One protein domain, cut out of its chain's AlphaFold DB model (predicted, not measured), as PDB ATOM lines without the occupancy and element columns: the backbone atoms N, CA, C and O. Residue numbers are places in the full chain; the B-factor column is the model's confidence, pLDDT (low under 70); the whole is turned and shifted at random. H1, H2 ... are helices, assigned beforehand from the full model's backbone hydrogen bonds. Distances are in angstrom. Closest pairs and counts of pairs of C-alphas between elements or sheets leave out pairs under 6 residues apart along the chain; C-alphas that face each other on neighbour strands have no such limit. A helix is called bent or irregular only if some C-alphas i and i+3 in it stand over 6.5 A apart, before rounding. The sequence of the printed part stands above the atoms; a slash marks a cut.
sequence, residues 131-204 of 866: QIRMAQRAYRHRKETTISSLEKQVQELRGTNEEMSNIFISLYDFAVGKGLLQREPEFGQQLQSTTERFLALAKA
ATOM      1  N   GLN A 131     276.749 233.681 321.727       93.06
ATOM      2  CA  GLN A 131     275.655 233.774 320.758       93.06
ATOM      3  C   GLN A 131     275.601 232.544 319.841       93.06
ATOM      4  O   GLN A 131     274.517 232.012 319.620       93.06
ATOM      5  N   ILE A 132     276.750 232.040 319.371       92.06
ATOM      6  CA  ILE A 132     276.831 230.798 318.585       92.06
ATOM      7  C   ILE A 132     276.355 229.597 319.417       92.06
ATOM      8  O   ILE A 132     275.485 228.867 318.951       92.06
ATOM      9  N   ARG A 133     276.828 229.420 320.663       96.44
ATOM     10  CA  ARG A 133     276.353 228.337 321.552       96.44
ATOM     11  C   ARG A 133     274.842 228.420 321.805       96.44
ATOM     12  O   ARG A 133     274.167 227.393 321.809       96.44
ATOM     13  N   MET A 134     274.300 229.623 322.014       92.12
ATOM     14  CA  MET A 134     272.861 229.835 322.222       92.12
ATOM     15  C   MET A 134     272.054 229.540 320.955       92.12
ATOM     16  O   MET A 134     271.049 228.840 321.040       92.12
ATOM     17  N   ALA A 135     272.508 229.998 319.786       90.44
ATOM     18  CA  ALA A 135     271.872 229.708 318.502       90.44
ATOM     19  C   ALA A 135     271.920 228.209 318.165       90.44
ATOM     20  O   ALA A 135     270.913 227.647 317.750       90.44
ATOM     21  N   GLN A 136     273.046 227.535 318.419       96.56
ATOM     22  CA  GLN A 136     273.187 226.085 318.242       96.56
ATOM     23  C   GLN A 136     272.294 225.297 319.206       96.56
ATOM     24  O   GLN A 136     271.647 224.346 318.777       96.56
ATOM     25  N   ARG A 137     272.196 225.696 320.484       95.00
ATOM     26  CA  ARG A 137     271.255 225.081 321.437       95.00
ATOM     27  C   ARG A 137     269.802 225.302 321.009       95.00
ATOM     28  O   ARG A 137     269.024 224.362 321.059       95.00
ATOM     29  N   ALA A 138     269.448 226.506 320.558       91.75
ATOM     30  CA  ALA A 138     268.110 226.803 320.052       91.75
ATOM     31  C   ALA A 138     267.791 226.037 318.755       91.75
ATOM     32  O   ALA A 138     266.659 225.605 318.573       91.75
ATOM     33  N   TYR A 139     268.772 225.827 317.873       94.75
ATOM     34  CA  TYR A 139     268.620 225.006 316.670       94.75
ATOM     35  C   TYR A 139     268.437 223.521 317.007       94.75
ATOM     36  O   TYR A 139     267.509 222.904 316.494       94.75
ATOM     37  N   ARG A 140     269.263 222.968 317.908       96.12
ATOM     38  CA  ARG A 140     269.126 221.592 318.414       96.12
ATOM     39  C   ARG A 140     267.761 221.373 319.061       96.12
ATOM     40  O   ARG A 140     267.010 220.543 318.573       96.12
ATOM     41  N   HIS A 141     267.379 222.229 320.010       96.00
ATOM     42  CA  HIS A 141     266.057 222.198 320.639       96.00
ATOM     43  C   HIS A 141     264.923 222.301 319.611       96.00
ATOM     44  O   HIS A 141     263.928 221.599 319.739       96.00
ATOM     45  N   ARG A 142     265.036 223.158 318.583       92.88
ATOM     46  CA  ARG A 142     264.032 223.227 317.507       92.88
ATOM     47  C   ARG A 142     263.957 221.909 316.736       92.88
ATOM     48  O   ARG A 142     262.854 221.387 316.605       92.88
ATOM     49  N   LYS A 143     265.099 221.356 316.303       97.56
ATOM     50  CA  LYS A 143     265.188 220.059 315.610       97.56
ATOM     51  C   LYS A 143     264.568 218.939 316.454       97.56
ATOM     52  O   LYS A 143     263.712 218.221 315.954       97.56
ATOM     53  N   GLU A 144     264.950 218.846 317.724       95.94
ATOM     54  CA  GLU A 144     264.422 217.899 318.711       95.94
ATOM     55  C   GLU A 144     262.897 218.052 318.849       95.94
ATOM     56  O   GLU A 144     262.175 217.085 318.633       95.94
ATOM     57  N   THR A 145     262.370 219.269 319.053       94.62
ATOM     58  CA  THR A 145     260.909 219.483 319.120       94.62
ATOM     59  C   THR A 145     260.173 219.167 317.817       94.62
ATOM     60  O   THR A 145     259.048 218.679 317.874       94.62
ATOM     61  N   THR A 146     260.772 219.408 316.643       92.44
ATOM     62  CA  THR A 146     260.152 219.017 315.366       92.44
ATOM     63  C   THR A 146     260.168 217.507 315.162       92.44
ATOM     64  O   THR A 146     259.187 216.975 314.661       92.44
ATOM     65  N   ILE A 147     261.229 216.816 315.588       94.06
ATOM     66  CA  ILE A 147     261.319 215.354 315.529       94.06
ATOM     67  C   ILE A 147     260.270 214.742 316.461       94.06
ATOM     68  O   ILE A 147     259.391 214.047 315.971       94.06
ATOM     69  N   SER A 148     260.233 215.124 317.741       94.50
ATOM     70  CA  SER A 148     259.222 214.617 318.680       94.50
ATOM     71  C   SER A 148     257.782 214.978 318.298       94.50
ATOM     72  O   SER A 148     256.856 214.228 318.600       94.50
ATOM     73  N   SER A 149     257.563 216.095 317.594       94.00
ATOM     74  CA  SER A 149     256.248 216.416 317.027       94.00
ATOM     75  C   SER A 149     255.873 215.521 315.842       94.00
ATOM     76  O   SER A 149     254.694 215.206 315.692       94.00
ATOM     77  N   LEU A 150     256.834 215.127 314.999       92.00
ATOM     78  CA  LEU A 150     256.604 214.227 313.865       92.00
ATOM     79  C   LEU A 150     256.441 212.777 314.337       92.00
ATOM     80  O   LEU A 150     255.504 212.112 313.916       92.00
ATOM     81  N   GLU A 151     257.277 212.320 315.272       93.69
ATOM     82  CA  GLU A 151     257.152 211.025 315.955       93.69
ATOM     83  C   GLU A 151     255.767 210.882 316.599       93.69
ATOM     84  O   GLU A 151     255.080 209.883 316.373       93.69
ATOM     85  N   LYS A 152     255.301 211.917 317.319       95.31
ATOM     86  CA  LYS A 152     253.940 211.935 317.868       95.31
ATOM     87  C   LYS A 152     252.882 211.834 316.764       95.31
ATOM     88  O   LYS A 152     251.971 211.028 316.901       95.31
ATOM     89  N   GLN A 153     252.985 212.616 315.686       92.56
ATOM     90  CA  GLN A 153     252.009 212.574 314.586       92.56
ATOM     91  C   GLN A 153     251.968 211.206 313.890       92.56
ATOM     92  O   GLN A 153     250.885 210.718 313.581       92.56
ATOM     93  N   VAL A 154     253.116 210.552 313.694       93.62
ATOM     94  CA  VAL A 154     253.181 209.185 313.154       93.62
ATOM     95  C   VAL A 154     252.516 208.190 314.107       93.62
ATOM     96  O   VAL A 154     251.746 207.347 313.653       93.62
ATOM     97  N   GLN A 155     252.749 208.301 315.419       92.12
ATOM     98  CA  GLN A 155     252.109 207.426 316.406       92.12
ATOM     99  C   GLN A 155     250.591 207.662 316.513       92.12
ATOM    100  O   GLN A 155     249.832 206.707 316.658       92.12
ATOM    101  N   GLU A 156     250.143 208.912 316.399       92.88
ATOM    102  CA  GLU A 156     248.726 209.304 316.388       92.88
ATOM    103  C   GLU A 156     248.010 208.734 315.148       92.88
ATOM    104  O   GLU A 156     246.965 208.101 315.281       92.88
ATOM    105  N   LEU A 157     248.629 208.832 313.963       89.19
ATOM    106  CA  LEU A 157     248.120 208.235 312.720       89.19
ATOM    107  C   LEU A 157     248.106 206.694 312.741       89.19
ATOM    108  O   LEU A 157     247.216 206.082 312.151       89.19
ATOM    109  N   ARG A 158     249.069 206.046 313.411       86.44
ATOM    110  CA  ARG A 158     249.031 204.587 313.636       86.44
ATOM    111  C   ARG A 158     247.845 204.202 314.517       86.44
ATOM    112  O   ARG A 158     247.073 203.337 314.119       86.44
ATOM    113  N   GLY A 159     247.640 204.913 315.628       89.00
ATOM    114  CA  GLY A 159     246.488 204.712 316.509       89.00
ATOM    115  C   GLY A 159     245.149 204.827 315.773       89.00
ATOM    116  O   GLY A 159     244.319 203.929 315.877       89.00
ATOM    117  N   THR A 160     244.954 205.858 314.942       90.00
ATOM    118  CA  THR A 160     243.707 205.991 314.167       90.00
ATOM    119  C   THR A 160     243.537 204.892 313.110       90.00
ATOM    120  O   THR A 160     242.414 204.454 312.866       90.00
ATOM    121  N   ASN A 161     244.620 204.394 312.502       87.12
ATOM    122  CA  ASN A 161     244.562 203.241 311.593       87.12
ATOM    123  C   ASN A 161     244.210 201.933 312.326       87.12
ATOM    124  O   ASN A 161     243.437 201.126 311.803       87.12
ATOM    125  N   GLU A 162     244.730 201.727 313.537       86.94
ATOM    126  CA  GLU A 162     244.388 200.590 314.401       86.94
ATOM    127  C   GLU A 162     242.916 200.661 314.850       86.94
ATOM    128  O   GLU A 162     242.190 199.674 314.734       86.94
ATOM    129  N   GLU A 163     242.422 201.835 315.253       90.38
ATOM    130  CA  GLU A 163     241.004 202.059 315.579       90.38
ATOM    131  C   GLU A 163     240.077 201.798 314.382       90.38
ATOM    132  O   GLU A 163     239.105 201.050 314.514       90.38
ATOM    133  N   MET A 164     240.394 202.327 313.192       87.88
ATOM    134  CA  MET A 164     239.635 202.034 311.966       87.88
ATOM    135  C   MET A 164     239.633 200.535 311.634       87.88
ATOM    136  O   MET A 164     238.603 200.001 311.213       87.88
ATOM    137  N   SER A 165     240.752 199.842 311.865       85.81
ATOM    138  CA  SER A 165     240.866 198.391 311.670       85.81
ATOM    139  C   SER A 165     239.973 197.614 312.639       85.81
ATOM    140  O   SER A 165     239.234 196.725 312.218       85.81
ATOM    141  N   ASN A 166     239.977 197.990 313.918       87.88
ATOM    142  CA  ASN A 166     239.140 197.376 314.949       87.88
ATOM    143  C   ASN A 166     237.642 197.593 314.676       87.88
ATOM    144  O   ASN A 166     236.851 196.655 314.787       87.88
ATOM    145  N   ILE A 167     237.250 198.798 314.247       91.00
ATOM    146  CA  ILE A 167     235.867 199.104 313.851       91.00
ATOM    147  C   ILE A 167     235.455 198.247 312.644       91.00
ATOM    148  O   ILE A 167     234.395 197.618 312.685       91.00
ATOM    149  N   PHE A 168     236.295 198.152 311.606       89.19
ATOM    150  CA  PHE A 168     236.014 197.330 310.425       89.19
ATOM    151  C   PHE A 168     235.848 195.839 310.771       89.19
ATOM    152  O   PHE A 168     234.883 195.213 310.329       89.19
ATOM    153  N   ILE A 169     236.726 195.283 311.613       87.44
ATOM    154  CA  ILE A 169     236.628 193.891 312.082       87.44
ATOM    155  C   ILE A 169     235.336 193.679 312.888       87.44
ATOM    156  O   ILE A 169     234.612 192.721 312.633       87.44
ATOM    157  N   SER A 170     234.971 194.606 313.781       90.25
ATOM    158  CA  SER A 170     233.723 194.500 314.557       90.25
ATOM    159  C   SER A 170     232.462 194.504 313.675       90.25
ATOM    160  O   SER A 170     231.500 193.782 313.953       90.25
ATOM    161  N   LEU A 171     232.475 195.265 312.572       87.62
ATOM    162  CA  LEU A 171     231.397 195.293 311.583       87.62
ATOM    163  C   LEU A 171     231.341 193.994 310.764       87.62
ATOM    164  O   LEU A 171     230.249 193.487 310.494       87.62
ATOM    165  N   TYR A 172     232.501 193.436 310.407       87.19
ATOM    166  CA  TYR A 172     232.612 192.136 309.745       87.19
ATOM    167  C   TYR A 172     232.045 191.016 310.628       87.19
ATOM    168  O   TYR A 172     231.143 190.293 310.199       87.19
ATOM    169  N   ASP A 173     232.485 190.924 311.885       87.88
ATOM    170  CA  ASP A 173     232.015 189.916 312.842       87.88
ATOM    171  C   ASP A 173     230.515 190.058 313.143       87.88
ATOM    172  O   ASP A 173     229.807 189.056 313.270       87.88
ATOM    173  N   PHE A 174     229.982 191.286 313.172       89.31
ATOM    174  CA  PHE A 174     228.541 191.519 313.267       89.31
ATOM    175  C   PHE A 174     227.784 191.021 312.023       89.31
ATOM    176  O   PHE A 174     226.748 190.363 312.158       89.31
ATOM    177  N   ALA A 175     228.289 191.276 310.811       86.81
ATOM    178  CA  ALA A 175     227.678 190.797 309.568       86.81
ATOM    179  C   ALA A 175     227.699 189.258 309.458       86.81
ATOM    180  O   ALA A 175     226.699 188.656 309.049       86.81
ATOM    181  N   VAL A 176     228.793 188.619 309.892       86.25
ATOM    182  CA  VAL A 176     228.908 187.159 310.053       86.25
ATOM    183  C   VAL A 176     227.897 186.655 311.090       86.25
ATOM    184  O   VAL A 176     227.101 185.765 310.794       86.25
ATOM    185  N   GLY A 177     227.876 187.248 312.287       85.94
ATOM    186  CA  GLY A 177     227.019 186.839 313.407       85.94
ATOM    187  C   GLY A 177     225.517 187.044 313.176       85.94
ATOM    188  O   GLY A 177     224.699 186.398 313.829       85.94
ATOM    189  N   LYS A 178     225.131 187.906 312.226       85.06
ATOM    190  CA  LYS A 178     223.744 188.055 311.748       85.06
ATOM    191  C   LYS A 178     223.387 187.146 310.567       85.06
ATOM    192  O   LYS A 178     222.257 187.216 310.092       85.06
ATOM    193  N   GLY A 179     224.310 186.306 310.093       83.00
ATOM    194  CA  GLY A 179     224.091 185.423 308.940       83.00
ATOM    195  C   GLY A 179     223.890 186.176 307.620       83.00
ATOM    196  O   GLY A 179     223.316 185.635 306.674       83.00
ATOM    197  N   LEU A 180     224.313 187.444 307.549       81.44
ATOM    198  CA  LEU A 180     223.987 188.333 306.430       81.44
ATOM    199  C   LEU A 180     224.668 187.873 305.130       81.44
ATOM    200  O   LEU A 180     224.102 188.013 304.051       81.44
ATOM    201  N   LEU A 181     225.838 187.240 305.261       78.88
ATOM    202  CA  LEU A 181     226.629 186.660 304.171       78.88
ATOM    203  C   LEU A 181     225.983 185.398 303.569       78.88
ATOM    204  O   LEU A 181     226.223 185.077 302.410       78.88
ATOM    205  N   GLN A 182     225.177 184.675 304.354       80.56
ATOM    206  CA  GLN A 182     224.412 183.507 303.907       80.56
ATOM    207  C   GLN A 182     223.078 183.907 303.271       80.56
ATOM    208  O   GLN A 182     222.553 183.155 302.453       80.56
ATOM    209  N   ARG A 183     222.528 185.075 303.636       84.12
ATOM    210  CA  ARG A 183     221.320 185.621 303.004       84.12
ATOM    211  C   ARG A 183     221.628 186.320 301.679       84.12
ATOM    212  O   ARG A 183     220.885 186.133 300.726       84.12
ATOM    213  N   GLU A 184     222.719 187.086 301.621       85.31
ATOM    214  CA  GLU A 184     223.123 187.885 300.458       85.31
ATOM    215  C   GLU A 184     224.542 187.482 299.986       85.31
ATOM    216  O   GLU A 184     225.539 188.065 300.432       85.31
ATOM    217  N   PRO A 185     224.686 186.494 299.082       81.25
ATOM    218  CA  PRO A 185     226.000 185.976 298.684       81.25
ATOM    219  C   PRO A 185     226.843 186.981 297.880       81.25
ATOM    220  O   PRO A 185     228.072 186.901 297.900       81.25
ATOM    221  N   GLU A 186     226.219 187.944 297.192       85.25
ATOM    222  CA  GLU A 186     226.935 189.029 296.502       85.25
ATOM    223  C   GLU A 186     227.542 190.029 297.494       85.25
ATOM    224  O   GLU A 186     228.714 190.389 297.373       85.25
ATOM    225  N   PHE A 187     226.788 190.413 298.532       86.44
ATOM    226  CA  PHE A 187     227.310 191.222 299.637       86.44
ATOM    227  C   PHE A 187     228.451 190.493 300.360       86.44
ATOM    228  O   PHE A 187     229.461 191.112 300.687       86.44
ATOM    229  N   GLY A 188     228.337 189.170 300.537       83.12
ATOM    230  CA  GLY A 188     229.408 188.335 301.082       83.12
ATOM    231  C   GLY A 188     230.715 188.415 300.287       83.12
ATOM    232  O   GLY A 188     231.773 188.642 300.872       83.12
ATOM    233  N   GLN A 189     230.646 188.305 298.957       84.56
ATOM    234  CA  GLN A 189     231.813 188.444 298.076       84.56
ATOM    235  C   GLN A 189     232.409 189.860 298.118       84.56
ATOM    236  O   GLN A 189     233.628 190.019 298.207       84.56
ATOM    237  N   GLN A 190     231.568 190.901 298.115       86.69
ATOM    238  CA  GLN A 190     232.037 192.286 298.226       86.69
ATOM    239  C   GLN A 190     232.735 192.542 299.574       86.69
ATOM    240  O   GLN A 190     233.845 193.084 299.598       86.69
ATOM    241  N   LEU A 191     232.151 192.089 300.689       86.75
ATOM    242  CA  LEU A 191     232.737 192.234 302.023       86.75
ATOM    243  C   LEU A 191     234.055 191.453 302.170       86.75
ATOM    244  O   LEU A 191     235.000 191.953 302.778       86.75
ATOM    245  N   GLN A 192     234.172 190.269 301.564       81.69
ATOM    246  CA  GLN A 192     235.439 189.532 301.510       81.69
ATOM    247  C   GLN A 192     236.498 190.292 300.696       81.69
ATOM    248  O   GLN A 192     237.589 190.531 301.206       81.69
ATOM    249  N   SER A 193     236.164 190.780 299.494       88.81
ATOM    250  CA  SER A 193     237.116 191.522 298.644       88.81
ATOM    251  C   SER A 193     237.615 192.832 299.277       88.81
ATOM    252  O   SER A 193     238.775 193.218 299.110       88.81
ATOM    253  N   THR A 194     236.761 193.513 300.049       87.44
ATOM    254  CA  THR A 194     237.150 194.706 300.818       87.44
ATOM    255  C   THR A 194     238.000 194.339 302.031       87.44
ATOM    256  O   THR A 194     238.995 195.015 302.275       87.44
ATOM    257  N   THR A 195     237.693 193.235 302.721       86.38
ATOM    258  CA  THR A 195     238.502 192.704 303.832       86.38
ATOM    259  C   THR A 195     239.909 192.309 303.377       86.38
ATOM    260  O   THR A 195     240.888 192.717 303.998       86.38
ATOM    261  N   GLU A 196     240.044 191.583 302.263       85.44
ATOM    262  CA  GLU A 196     241.347 191.223 301.684       85.44
ATOM    263  C   GLU A 196     242.172 192.465 301.330       85.44
ATOM    264  O   GLU A 196     243.346 192.567 301.695       85.44
ATOM    265  N   ARG A 197     241.546 193.447 300.668       86.12
ATOM    266  CA  ARG A 197     242.198 194.706 300.292       86.12
ATOM    267  C   ARG A 197     242.602 195.536 301.512       86.12
ATOM    268  O   ARG A 197     243.679 196.128 301.504       86.12
ATOM    269  N   PHE A 198     241.772 195.566 302.552       85.81
ATOM    270  CA  PHE A 198     242.058 196.265 303.802       85.81
ATOM    271  C   PHE A 198     243.230 195.611 304.550       85.81
ATOM    272  O   PHE A 198     244.179 196.297 304.922       85.81
ATOM    273  N   LEU A 199     243.239 194.279 304.670       80.62
ATOM    274  CA  LEU A 199     244.346 193.526 305.273       80.62
ATOM    275  C   LEU A 199     245.657 193.658 304.480       80.62
ATOM    276  O   LEU A 199     246.728 193.696 305.084       80.62
ATOM    277  N   ALA A 200     245.598 193.752 303.148       83.31
ATOM    278  CA  ALA A 200     246.774 194.010 302.317       83.31
ATOM    279  C   ALA A 200     247.357 195.416 302.557       83.31
ATOM    280  O   ALA A 200     248.574 195.560 302.677       83.31
ATOM    281  N   LEU A 201     246.504 196.440 302.680       83.44
ATOM    282  CA  LEU A 201     246.922 197.812 302.990       83.44
ATOM    283  C   LEU A 201     247.483 197.937 304.415       83.44
ATOM    284  O   LEU A 201     248.539 198.541 304.598       83.44
ATOM    285  N   ALA A 202     246.836 197.309 305.402       80.38
ATOM    286  CA  ALA A 202     247.321 197.267 306.780       80.38
ATOM    287  C   ALA A 202     248.714 196.616 306.868       80.38
ATOM    288  O   ALA A 202     249.628 197.194 307.456       80.38
ATOM    289  N   LYS A 203     248.919 195.471 306.196       78.50
ATOM    290  CA  LYS A 203     250.236 194.819 306.107       78.50
ATOM    291  C   LYS A 203     251.286 195.714 305.454       78.50
ATOM    292  O   LYS A 203     252.334 195.918 306.060       78.50
ATOM    293  N   ALA A 204     250.986 196.310 304.298       78.88
ATOM    294  CA  ALA A 204     251.906 197.227 303.626       78.88
ATOM    295  C   ALA A 204     252.336 198.389 304.544       78.88
ATOM    296  O   ALA A 204     253.521 198.687 304.630       78.88
TER     297      ALA A 204
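This is residues 131 to 204 of the 866 residues of an uncharacterized protein of Lachnellula cervina (UniProt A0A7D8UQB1). One very long helix, H1, makes the longest axis of the domain, and after its last residue, Gly 177, the backbone turns through the short helix H2 and folds back as a shorter helix, H3, which runs beside the last part of H1 with few contacts between them. The two long helices make a lopsided hook, in which residues 131 to 160 of H1 stick out as a long single arm. The printed part has 74 residues with three named helices, in the order H1, H2, H3, and no named strand; the class is all helix. The whole is extended, with a radius of gyration of the C-alphas of 22.2 A, and spans 75 by 19 by 12 A.

The longest helix, H1, holds residues 131 to 177 and measures 68.0 A from first to last C-alpha. It begins with C-alpha 131 at (275.655, 233.774, 320.758) and ends with C-alpha 177 at (227.019, 186.839, 313.407). H2 holds the four residues 180 to 183. H3 holds residues 185 to 204 and measures 28.7 A, ending with C-alpha 204 at (251.906, 197.227, 303.626). No helix is bent or irregular.

H1 and H3 are close but not clearly touching, with 1 pair of C-alphas within 8 A, those of Tyr 172 and Leu 191, 7.7 A apart. Their lines stand at a shallow tilt of 22 degrees and they run opposite ways. H1 and H2 are also close but not clearly touching; their closest C-alphas, those of Ala 175 and Leu 181, are 6.9 A apart. H2 and H3 touch only at the corner by their link, H3 with residues 187 to 188 alone. The closest C-alphas of H2 and H3 are those of Leu 181 and Gly 188, 4.5 A apart. In H1 and H3 every pair of O of residue i and N of residue i+4 is within hydrogen-bond range, while H2 is too short for such a pair.

The outline is a rod, and the two C-alphas farthest apart are those of Gln 131 and Arg 183, 74.7 A. Residues 131 to 160, which belong to H1, stand free. Without them the body has 44 residues and spans 32 by 17 by 9 A, with a radius of gyration of 11.0 A. The links from H1 to H2 and from H2 to H3 are tight, and no link is long. The printed part has no cut. The mean pLDDT of the printed part is 88.5, and no printed residue is under 70.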